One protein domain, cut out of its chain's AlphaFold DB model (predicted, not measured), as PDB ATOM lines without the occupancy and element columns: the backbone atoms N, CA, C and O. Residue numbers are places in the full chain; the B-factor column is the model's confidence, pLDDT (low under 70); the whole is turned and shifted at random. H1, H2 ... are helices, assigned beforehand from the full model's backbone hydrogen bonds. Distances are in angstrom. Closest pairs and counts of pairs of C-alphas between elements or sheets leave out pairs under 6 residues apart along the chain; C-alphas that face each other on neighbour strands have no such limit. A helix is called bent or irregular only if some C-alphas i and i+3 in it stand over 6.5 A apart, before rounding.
ATOM      1  N   LYS A   2      34.641 -11.231  63.326       57.34
ATOM      2  CA  LYS A   2      33.874 -10.540  62.271       57.34
ATOM      3  C   LYS A   2      34.679 -10.243  60.989       57.34
ATOM      4  O   LYS A   2      34.214 -10.528  59.898       57.34
ATOM      5  N   ASP A   3      35.937  -9.824  61.138       61.12
ATOM      6  CA  ASP A   3      36.787  -9.392  60.011       61.12
ATOM      7  C   ASP A   3      37.081 -10.498  58.975       61.12
ATOM      8  O   ASP A   3      37.345 -10.223  57.807       61.12
ATOM      9  N   HIS A   4      37.029 -11.767  59.391       62.41
ATOM     10  CA  HIS A   4      37.265 -12.906  58.502       62.41
ATOM     11  C   HIS A   4      36.087 -13.186  57.562       62.41
ATOM     12  O   HIS A   4      36.309 -13.608  56.427       62.41
ATOM     13  N   GLU A   5      34.851 -12.979  58.022       73.44
ATOM     14  CA  GLU A   5      33.660 -13.166  57.183       73.44
ATOM     15  C   GLU A   5      33.574 -12.071  56.118       73.44
ATOM     16  O   GLU A   5      33.308 -12.373  54.953       73.44
ATOM     17  N   ASP A   6      33.914 -10.833  56.486       83.94
ATOM     18  CA  ASP A   6      33.936  -9.691  55.569       83.94
ATOM     19  C   ASP A   6      34.984  -9.880  54.456       83.94
ATOM     20  O   ASP A   6      34.690  -9.691  53.272       83.94
ATOM     21  N   ALA A   7      36.193 -10.340  54.806       89.44
ATOM     22  CA  ALA A   7      37.239 -10.629  53.824       89.44
ATOM     23  C   ALA A   7      36.859 -11.782  52.885       89.44
ATOM     24  O   ALA A   7      37.101 -11.705  51.679       89.44
ATOM     25  N   LYS A   8      36.227 -12.841  53.408       91.94
ATOM     26  CA  LYS A   8      35.761 -13.957  52.581       91.94
ATOM     27  C   LYS A   8      34.706 -13.498  51.574       91.94
ATOM     28  O   LYS A   8      34.824 -13.824  50.395       91.94
ATOM     29  N   ALA A   9      33.706 -12.737  52.019       94.44
ATOM     30  CA  ALA A   9      32.658 -12.219  51.142       94.44
ATOM     31  C   ALA A   9      33.237 -11.327  50.032       94.44
ATOM     32  O   ALA A   9      32.849 -11.451  48.870       94.44
ATOM     33  N   PHE A  10      34.216 -10.481  50.372       94.75
ATOM     34  CA  PHE A  10      34.942  -9.678  49.390       94.75
ATOM     35  C   PHE A  10      35.688 -10.547  48.367       94.75
ATOM     36  O   PHE A  10      35.549 -10.333  47.164       94.75
ATOM     37  N   ILE A  11      36.449 -11.546  48.828       96.25
ATOM     38  CA  ILE A  11      37.215 -12.455  47.963       96.25
ATOM     39  C   ILE A  11      36.293 -13.242  47.027       96.25
ATOM     40  O   ILE A  11      36.593 -13.372  45.841       96.25
ATOM     41  N   ASP A  12      35.165 -13.742  47.535       96.31
ATOM     42  CA  ASP A  12      34.182 -14.467  46.729       96.31
ATOM     43  C   ASP A  12      33.592 -13.560  45.632       96.31
ATOM     44  O   ASP A  12      33.491 -13.971  44.474       96.31
ATOM     45  N   ALA A  13      33.259 -12.307  45.964       96.75
ATOM     46  CA  ALA A  13      32.753 -11.334  44.998       96.75
ATOM     47  C   ALA A  13      33.808 -10.966  43.940       96.75
ATOM     48  O   ALA A  13      33.516 -11.003  42.744       96.75
ATOM     49  N   ALA A  14      35.042 -10.677  44.360       97.12
ATOM     50  CA  ALA A  14      36.153 -10.388  43.453       97.12
ATOM     51  C   ALA A  14      36.415 -11.559  42.496       97.12
ATOM     52  O   ALA A  14      36.566 -11.358  41.292       97.12
ATOM     53  N   ARG A  15      36.381 -12.796  43.004       96.62
ATOM     54  CA  ARG A  15      36.537 -14.007  42.189       96.62
ATOM     55  C   ARG A  15      35.453 -14.127  41.120       96.62
ATOM     56  O   ARG A  15      35.764 -14.485  39.988       96.62
ATOM     57  N   LEU A  16      34.196 -13.822  41.446       96.81
ATOM     58  CA  LEU A  16      33.119 -13.811  40.451       96.81
ATOM     59  C   LEU A  16      33.354 -12.748  39.375       96.81
ATOM     60  O   LEU A  16      33.164 -13.028  38.191       96.81
ATOM     61  N   LEU A  17      33.805 -11.554  39.764       97.62
ATOM     62  CA  LEU A  17      34.096 -10.483  38.813       97.62
ATOM     63  C   LEU A  17      35.210 -10.860  37.832       97.62
ATOM     64  O   LEU A  17      35.082 -10.524  36.662       97.62
ATOM     65  N   VAL A  18      36.222 -11.636  38.233       97.38
ATOM     66  CA  VAL A  18      37.243 -12.150  37.294       97.38
ATOM     67  C   VAL A  18      36.601 -12.932  36.144       97.38
ATOM     68  O   VAL A  18      36.946 -12.713  34.985       97.38
ATOM     69  N   PHE A  19      35.622 -13.798  36.430       96.25
ATOM     70  CA  PHE A  19      34.923 -14.557  35.385       96.25
ATOM     71  C   PHE A  19      34.032 -13.680  34.506       96.25
ATOM     72  O   PHE A  19      33.901 -13.943  33.309       96.25
ATOM     73  N   PHE A  20      33.404 -12.658  35.091       97.75
ATOM     74  CA  PHE A  20      32.491 -11.790  34.356       97.75
ATOM     75  C   PHE A  20      33.201 -10.729  33.521       97.75
ATOM     76  O   PHE A  20      32.728 -10.414  32.435       97.75
ATOM     77  N   LYS A  21      34.308 -10.180  34.020       97.81
ATOM     78  CA  LYS A  21      34.929  -8.948  33.521       97.81
ATOM     79  C   LYS A  21      36.308  -9.176  32.906       97.81
ATOM     80  O   LYS A  21      36.663  -8.480  31.960       97.81
ATOM     81  N   GLY A  22      37.054 -10.178  33.383       97.06
ATOM     82  CA  GLY A  22      38.417 -10.442  32.926       97.06
ATOM     83  C   GLY A  22      38.472 -10.683  31.419       97.06
ATOM     84  O   GLY A  22      37.721 -11.513  30.887       97.06
ATOM     85  N   ASN A  23      39.356  -9.972  30.720       95.81
ATOM     86  CA  ASN A  23      39.520 -10.100  29.269       95.81
ATOM     87  C   ASN A  23      40.974 -10.321  28.829       95.81
ATOM     88  O   ASN A  23      41.189 -10.747  27.694       95.81
ATOM     89  N   ASP A  24      41.938 -10.128  29.731       94.12
ATOM     90  CA  ASP A  24      43.361 -10.320  29.473       94.12
ATOM     91  C   ASP A  24      43.982 -11.330  30.465       94.12
ATOM     92  O   ASP A  24      43.534 -11.427  31.611       94.12
ATOM     93  N   PRO A  25      45.016 -12.115  30.083       95.56
ATOM     94  CA  PRO A  25      45.665 -13.065  30.986       95.56
ATOM     95  C   PRO A  25      46.141 -12.483  32.322       95.56
ATOM     96  O   PRO A  25      46.244 -13.239  33.293       95.56
ATOM     97  N   HIS A  26      46.458 -11.188  32.390       94.38
ATOM     98  CA  HIS A  26      46.858 -10.525  33.627       94.38
ATOM     99  C   HIS A  26      45.721 -10.480  34.656       94.38
ATOM    100  O   HIS A  26      45.984 -10.772  35.824       94.38
ATOM    101  N   ASP A  27      44.476 -10.252  34.226       95.56
ATOM    102  CA  ASP A  27      43.296 -10.230  35.102       95.56
ATOM    103  C   ASP A  27      43.145 -11.561  35.842       95.56
ATOM    104  O   ASP A  27      42.920 -11.605  37.050       95.56
ATOM    105  N   TYR A  28      43.341 -12.670  35.126       95.81
ATOM    106  CA  TYR A  28      43.220 -14.013  35.684       95.81
ATOM    107  C   TYR A  28      44.403 -14.369  36.578       95.81
ATOM    108  O   TYR A  28      44.207 -14.843  37.696       95.81
ATOM    109  N   LYS A  29      45.633 -14.158  36.093       95.69
ATOM    110  CA  LYS A  29      46.852 -14.577  36.800       95.69
ATOM    111  C   LYS A  29      47.040 -13.788  38.086       95.69
ATOM    112  O   LYS A  29      47.294 -14.386  39.127       95.69
ATOM    113  N   PHE A  30      46.899 -12.465  38.008       96.06
ATOM    114  CA  PHE A  30      47.090 -11.600  39.162       96.06
ATOM    115  C   PHE A  30      45.982 -11.811  40.190       96.06
ATOM    116  O   PHE A  30      46.284 -12.048  41.356       96.06
ATOM    117  N   SER A  31      44.713 -11.805  39.767       96.44
ATOM    118  CA  SER A  31      43.598 -11.998  40.700       96.44
ATOM    119  C   SER A  31      43.622 -13.383  41.343       96.44
ATOM    120  O   SER A  31      43.372 -13.496  42.538       96.44
ATOM    121  N   SER A  32      43.961 -14.442  40.598       95.25
ATOM    122  CA  SER A  32      44.073 -15.786  41.184       95.25
ATOM    123  C   SER A  32      45.178 -15.840  42.236       95.25
ATOM    124  O   SER A  32      44.909 -16.284  43.347       95.25
ATOM    125  N   ALA A  33      46.369 -15.312  41.924       97.00
ATOM    126  CA  ALA A  33      47.474 -15.247  42.878       97.00
ATOM    127  C   ALA A  33      47.087 -14.442  44.127       97.00
ATOM    128  O   ALA A  33      47.155 -14.962  45.234       97.00
ATOM    129  N   LEU A  34      46.580 -13.217  43.953       97.44
ATOM    130  CA  LEU A  34      46.191 -12.340  45.061       97.44
ATOM    131  C   LEU A  34      45.155 -12.989  45.991       97.44
ATOM    132  O   LEU A  34      45.278 -12.928  47.216       97.44
ATOM    133  N   LEU A  35      44.105 -13.583  45.420       96.31
ATOM    134  CA  LEU A  35      42.993 -14.133  46.195       96.31
ATOM    135  C   LEU A  35      43.342 -15.478  46.853       96.31
ATOM    136  O   LEU A  35      42.801 -15.785  47.914       96.31
ATOM    137  N   GLU A  36      44.215 -16.285  46.244       95.81
ATOM    138  CA  GLU A  36      44.697 -17.548  46.816       95.81
ATOM    139  C   GLU A  36      45.757 -17.313  47.902       95.81
ATOM    140  O   GLU A  36      45.659 -17.865  49.001       95.81
ATOM    141  N   ASP A  37      46.721 -16.431  47.641       96.94
ATOM    142  CA  ASP A  37      47.805 -16.114  48.569       96.94
ATOM    143  C   ASP A  37      47.291 -15.468  49.856       96.94
ATOM    144  O   ASP A  37      47.884 -15.687  50.909       96.94
ATOM    145  N   TYR A  38      46.161 -14.746  49.830       96.12
ATOM    146  CA  TYR A  38      45.558 -14.156  51.036       96.12
ATOM    147  C   TYR A  38      45.436 -15.159  52.199       96.12
ATOM    148  O   TYR A  38      45.699 -14.802  53.350       96.12
ATOM    149  N   GLY A  39      45.072 -16.415  51.909       93.56
ATOM    150  CA  GLY A  39      44.953 -17.478  52.913       93.56
ATOM    151  C   GLY A  39      46.294 -17.969  53.472       93.56
ATOM    152  O   GLY A  39      46.329 -18.547  54.557       93.56
ATOM    153  N   HIS A  40      47.386 -17.711  52.754       96.06
ATOM    154  CA  HIS A  40      48.750 -18.105  53.095       96.06
ATOM    155  C   HIS A  40      49.563 -16.965  53.734       96.06
ATOM    156  O   HIS A  40      50.599 -17.220  54.351       96.06
ATOM    157  N   ILE A  41      49.106 -15.712  53.632       96.69
ATOM    158  CA  ILE A  41      49.750 -14.569  54.283       96.69
ATOM    159  C   ILE A  41      49.446 -14.548  55.791       96.69
ATOM    160  O   ILE A  41      48.319 -14.767  56.239       96.69
ATOM    161  N   SER A  42      50.458 -14.207  56.594       95.44
ATOM    162  CA  SER A  42      50.346 -14.072  58.051       95.44
ATOM    163  C   SER A  42      49.192 -13.138  58.481       95.44
ATOM    164  O   SER A  42      49.044 -12.058  57.899       95.44
ATOM    165  N   PRO A  43      48.438 -13.452  59.560       89.62
ATOM    166  CA  PRO A  43      47.253 -12.692  59.995       89.62
ATOM    167  C   PRO A  43      47.444 -11.198  60.313       89.62
ATOM    168  O   PRO A  43      46.461 -10.496  60.486       89.62
ATOM    169  N   GLY A  44      48.679 -10.694  60.420       92.06
ATOM    170  CA  GLY A  44      48.957  -9.257  60.586       92.06
ATOM    171  C   GLY A  44      49.181  -8.493  59.272       92.06
ATOM    172  O   GLY A  44      49.269  -7.263  59.281       92.06
ATOM    173  N   TRP A  45      49.312  -9.205  58.152       95.69
ATOM    174  CA  TRP A  45      49.697  -8.649  56.852       95.69
ATOM    175  C   TRP A  45      48.660  -8.866  55.757       95.69
ATOM    176  O   TRP A  45      48.601  -8.060  54.830       95.69
ATOM    177  N   ARG A  46      47.844  -9.916  55.845       95.69
ATOM    178  CA  ARG A  46      46.957 -10.339  54.753       95.69
ATOM    179  C   ARG A  46      45.929  -9.276  54.346       95.69
ATOM    180  O   ARG A  46      45.640  -9.143  53.166       95.69
ATOM    181  N   GLU A  47      45.431  -8.463  55.276       94.25
ATOM    182  CA  GLU A  47      44.487  -7.376  54.980       94.25
ATOM    183  C   GLU A  47      45.172  -6.252  54.196       94.25
ATOM    184  O   GLU A  47      44.607  -5.724  53.244       94.25
ATOM    185  N   ARG A  48      46.420  -5.917  54.553       95.31
ATOM    186  CA  ARG A  48      47.231  -4.925  53.824       95.31
ATOM    187  C   ARG A  48      47.621  -5.438  52.444       95.31
ATOM    188  O   ARG A  48      47.587  -4.678  51.483       95.31
ATOM    189  N   TYR A  49      47.971  -6.718  52.363       95.94
ATOM    190  CA  TYR A  49      48.263  -7.414  51.117       95.94
ATOM    191  C   TYR A  49      47.056  -7.379  50.169       95.94
ATOM    192  O   TYR A  49      47.186  -6.913  49.039       95.94
ATOM    193  N   LEU A  50      45.869  -7.762  50.658       95.88
ATOM    194  CA  LEU A  50      44.632  -7.705  49.882       95.88
ATOM    195  C   LEU A  50      44.326  -6.275  49.436       95.88
ATOM    196  O   LEU A  50      44.110  -6.053  48.249       95.88
ATOM    197  N   ALA A  51      44.373  -5.306  50.358       95.31
ATOM    198  CA  ALA A  51      44.100  -3.900  50.070       95.31
ATOM    199  C   ALA A  51      45.032  -3.319  48.992       95.31
ATOM    200  O   ALA A  51      44.567  -2.618  48.097       95.31
ATOM    201  N   ALA A  52      46.329  -3.634  49.043       96.12
ATOM    202  CA  ALA A  52      47.298  -3.185  48.044       96.12
ATOM    203  C   ALA A  52      47.030  -3.781  46.651       96.12
ATOM    204  O   ALA A  52      47.296  -3.132  45.643       96.12
ATOM    205  N   GLY A  53      46.487  -5.000  46.592       95.31
ATOM    206  CA  GLY A  53      46.162  -5.682  45.343       95.31
ATOM    207  C   GLY A  53      44.830  -5.275  44.703       95.31
ATOM    208  O   GLY A  53      44.634  -5.561  43.524       95.31
ATOM    209  N   VAL A  54      43.931  -4.589  45.428       94.50
ATOM    210  CA  VAL A  54      42.582  -4.232  44.930       94.50
ATOM    211  C   VAL A  54      42.623  -3.425  43.634       94.50
ATOM    212  O   VAL A  54      41.752  -3.606  42.791       94.50
ATOM    213  N   PHE A  55      43.633  -2.573  43.447       92.12
ATOM    214  CA  PHE A  55      43.783  -1.767  42.230       92.12
ATOM    215  C   PHE A  55      43.829  -2.607  40.942       92.12
ATOM    216  O   PHE A  55      43.420  -2.132  39.889       92.12
ATOM    217  N   SER A  56      44.305  -3.848  41.032       92.50
ATOM    218  CA  SER A  56      44.446  -4.754  39.890       92.50
ATOM    219  C   SER A  56      43.303  -5.772  39.776       92.50
ATOM    220  O   SER A  56      43.385  -6.676  38.947       92.50
ATOM    221  N   LEU A  57      42.279  -5.694  40.633       96.12
ATOM    222  CA  LEU A  57      41.090  -6.543  40.546       96.12
ATOM    223  C   LEU A  57      40.055  -5.916  39.607       96.12
ATOM    224  O   LEU A  57      39.919  -4.696  39.556       96.12
ATOM    225  N   CYS A  58      39.265  -6.755  38.936       97.12
ATOM    226  CA  CYS A  58      38.155  -6.283  38.113       97.12
ATOM    227  C   CYS A  58      37.101  -5.548  38.955       97.12
ATOM    228  O   CYS A  58      36.585  -6.081  39.944       97.12
ATOM    229  N   GLY A  59      36.732  -4.343  38.527       94.38
ATOM    230  CA  GLY A  59      35.686  -3.536  39.140       94.38
ATOM    231  C   GLY A  59      34.270  -3.985  38.769       94.38
ATOM    232  O   GLY A  59      33.981  -4.396  37.646       94.38
ATOM    233  N   SER A  60      33.320  -3.831  39.695       94.19
ATOM    234  CA  SER A  60      31.906  -4.162  39.446       94.19
ATOM    235  C   SER A  60      31.245  -3.285  38.373       94.19
ATOM    236  O   SER A  60      30.277  -3.716  37.748       94.19
ATOM    237  N   GLY A  61      31.774  -2.078  38.146       94.88
ATOM    238  CA  GLY A  61      31.322  -1.147  37.108       94.88
ATOM    239  C   GLY A  61      31.933  -1.380  35.723       94.88
ATOM    240  O   GLY A  61      31.580  -0.663  34.790       94.88
ATOM    241  N   GLU A  62      32.845  -2.343  35.571       95.38
ATOM    242  CA  GLU A  62      33.441  -2.669  34.273       95.38
ATOM    243  C   GLU A  62      32.443  -3.383  33.355       95.38
ATOM    244  O   GLU A  62      31.449  -3.967  33.802       95.38
ATOM    245  N   ALA A  63      32.706  -3.358  32.049       96.19
ATOM    246  CA  ALA A  63      31.912  -4.110  31.084       96.19
ATOM    247  C   ALA A  63      32.106  -5.623  31.278       96.19
ATOM    248  O   ALA A  63      33.183  -6.078  31.659       96.19
ATOM    249  N   ASP A  64      31.058  -6.406  31.017       97.69
ATOM    250  CA  ASP A  64      31.219  -7.858  30.940       97.69
ATOM    251  C   ASP A  64      32.108  -8.230  29.749       97.69
ATOM    252  O   ASP A  64      32.128  -7.552  28.723       97.69
ATOM    253  N   ASN A  65      32.849  -9.325  29.877       97.56
ATOM    254  CA  ASN A  65      33.695  -9.796  28.799       97.56
ATOM    255  C   ASN A  65      32.854 -10.354  27.640       97.56
ATOM    256  O   ASN A  65      31.710 -10.801  27.782       97.56
ATOM    257  N   ARG A  66      33.477 -10.395  26.461       97.00
ATOM    258  CA  ARG A  66      32.823 -10.827  25.221       97.00
ATOM    259  C   ARG A  66      32.268 -12.254  25.293       97.00
ATOM    260  O   ARG A  66      31.339 -12.587  24.558       97.00
ATOM    261  N   LEU A  67      32.851 -13.126  26.120       96.06
ATOM    262  CA  LEU A  67      32.347 -14.487  26.294       96.06
ATOM    263  C   LEU A  67      30.992 -14.465  27.006       96.06
ATOM    264  O   LEU A  67      30.043 -15.045  26.491       96.06
ATOM    265  N   VAL A  68      30.886 -13.745  28.123       96.88
ATOM    266  CA  VAL A  68      29.639 -13.582  28.882       96.88
ATOM    267  C   VAL A  68      28.544 -12.967  28.018       96.88
ATOM    268  O   VAL A  68      27.425 -13.482  28.000       96.88
ATOM    269  N   GLU A  69      28.862 -11.916  27.262       97.19
ATOM    270  CA  GLU A  69      27.918 -11.286  26.331       97.19
ATOM    271  C   GLU A  69      27.371 -12.294  25.310       97.19
ATOM    272  O   GLU A  69      26.157 -12.434  25.149       97.19
ATOM    273  N   ARG A  70      28.264 -13.054  24.661       97.69
ATOM    274  CA  ARG A  70      27.890 -14.080  23.674       97.69
ATOM    275  C   ARG A  70      27.070 -15.205  24.294       97.69
ATOM    276  O   ARG A  70      26.118 -15.666  23.671       97.69
ATOM    277  N   THR A  71      27.421 -15.641  25.501       97.38
ATOM    278  CA  THR A  71      26.683 -16.675  26.227       97.38
ATOM    279  C   THR A  71      25.266 -16.207  26.542       97.38
ATOM    280  O   THR A  71      24.317 -16.920  26.234       97.38
ATOM    281  N   ARG A  72      25.089 -14.997  27.082       96.56
ATOM    282  CA  ARG A  72      23.749 -14.457  27.364       96.56
ATOM    283  C   ARG A  72      22.914 -14.299  26.096       96.56
ATOM    284  O   ARG A  72      21.755 -14.694  26.099       96.56
ATOM    285  N   ALA A  73      23.504 -13.794  25.011       97.69
ATOM    286  CA  ALA A  73      22.818 -13.678  23.725       97.69
ATOM    287  C   ALA A  73      22.356 -15.042  23.177       97.69
ATOM    288  O   ALA A  73      21.281 -15.138  22.593       97.69
ATOM    289  N   ALA A  74      23.134 -16.108  23.392       97.75
ATOM    290  CA  ALA A  74      22.760 -17.454  22.969       97.75
ATOM    291  C   ALA A  74      21.543 -18.009  23.735       97.75
ATOM    292  O   ALA A  74      20.729 -18.700  23.134       97.75
ATOM    293  N   PHE A  75      21.407 -17.687  25.026       96.88
ATOM    294  CA  PHE A  75      20.303 -18.151  25.882       96.88
ATOM    295  C   PHE A  75      19.071 -17.231  25.896       96.88
ATOM    296  O   PHE A  75      18.072 -17.581  26.514       96.88
ATOM    297  N   ALA A  76      19.126 -16.062  25.254       92.94
ATOM    298  CA  ALA A  76      18.001 -15.126  25.169       92.94
ATOM    299  C   ALA A  76      17.008 -15.446  24.027       92.94
ATOM    300  O   ALA A  76      16.126 -14.632  23.754       92.94
ATOM    301  N   GLN A  77      17.191 -16.583  23.347       67.75
ATOM    302  CA  GLN A  77      16.369 -17.062  22.227       67.75
ATOM    303  C   GLN A  77      15.184 -17.900  22.701       67.75
ATOM    304  O   GLN A  77      15.380 -18.726  23.621       67.75
TER     305      GLN A  77
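Overview. This is residues 2 to 77 of the 77 residues of an uncharacterized protein of Planctomycetia bacterium 21-64-5 (UniProt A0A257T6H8). Three helices, H1, H2 and H3, lie side by side in a loose up-and-down bundle with their centres in a triangle, and H4 makes a corner with H1 near its residue 20, with residues 70 to 77 sticking out as an arm. H1 is the longest helix, H2 folds back along it, H3 folds back along H2, and residues 57 to 65 lead from H3 to H4. The printed part has 76 residues with four named helices, H1, H2, H3 and H4 in chain order, and no named strand; the class is all helix. The whole is loose, with a radius of gyration of the C-alphas of 14.3 A, and elongated, spanning 50 by 26 by 19 A.

Along the chain. Find C-alpha 2 at (33.874, -10.540, 62.271); from there H1, residues 2 to 21, runs 28.8 A to C-alpha 21 at (34.929, -8.948, 33.521). Look next at H2, residues 25 to 37, which is 18.0 A long from first to last C-alpha. H3, residues 46 to 56, measures 16.1 A; it is irregular, but only just, with C-alphas 52 and 55 standing 6.9 A apart. H4, residues 66 to 75, runs 14.5 A and ends at C-alpha 75, at (20.303, -18.151, 25.882).

Arrangement. Start at H1, which touches H2 with residues 11 to 18 alone. Their closest C-alphas, those of Ile 11 and Leu 35, are 6.3 A apart, and the two form a helical hairpin at a shallow tilt of 17 degrees, opposite ways. From H2 look to H3: the two touch, with the closest C-alphas, those of Leu 34 and Gly 53, 6.7 A apart. H2 and H3 are also a helical hairpin, at a shallow tilt of 9 degrees, opposite ways. H1 and H3 are near each other, with 8 pairs of C-alphas within 10 A. H1 and H4 are close but not clearly touching: their closest C-alphas, those of Phe 20 and Val 68, are 6.4 A apart, and their lines are about perpendicular at 80 degrees. H4 is apart from H2 and from H3. In H2 and H4 every O i to N i+4 pair is within hydrogen-bond range; in H1 it is 15 of 16 and in H3 5 of 7.

Size, cuts and confidence. The two C-alphas farthest apart are those of Gly 44 and Gln 77, at 50.9 A. Residues 70 to 77, of which 70 to 75 belong to H4, stand free; without them the body spans 39 by 22 by 15 A. The printed part has no cut and ends at residue 77, the chain's last. The link from H1 to H2 is tight, those from H2 to H3 and from H3 to H4 are short, and no link is long. The mean pLDDT of the printed part is 93.5; look for values under 70 at residues 2 to 4 and residue 77.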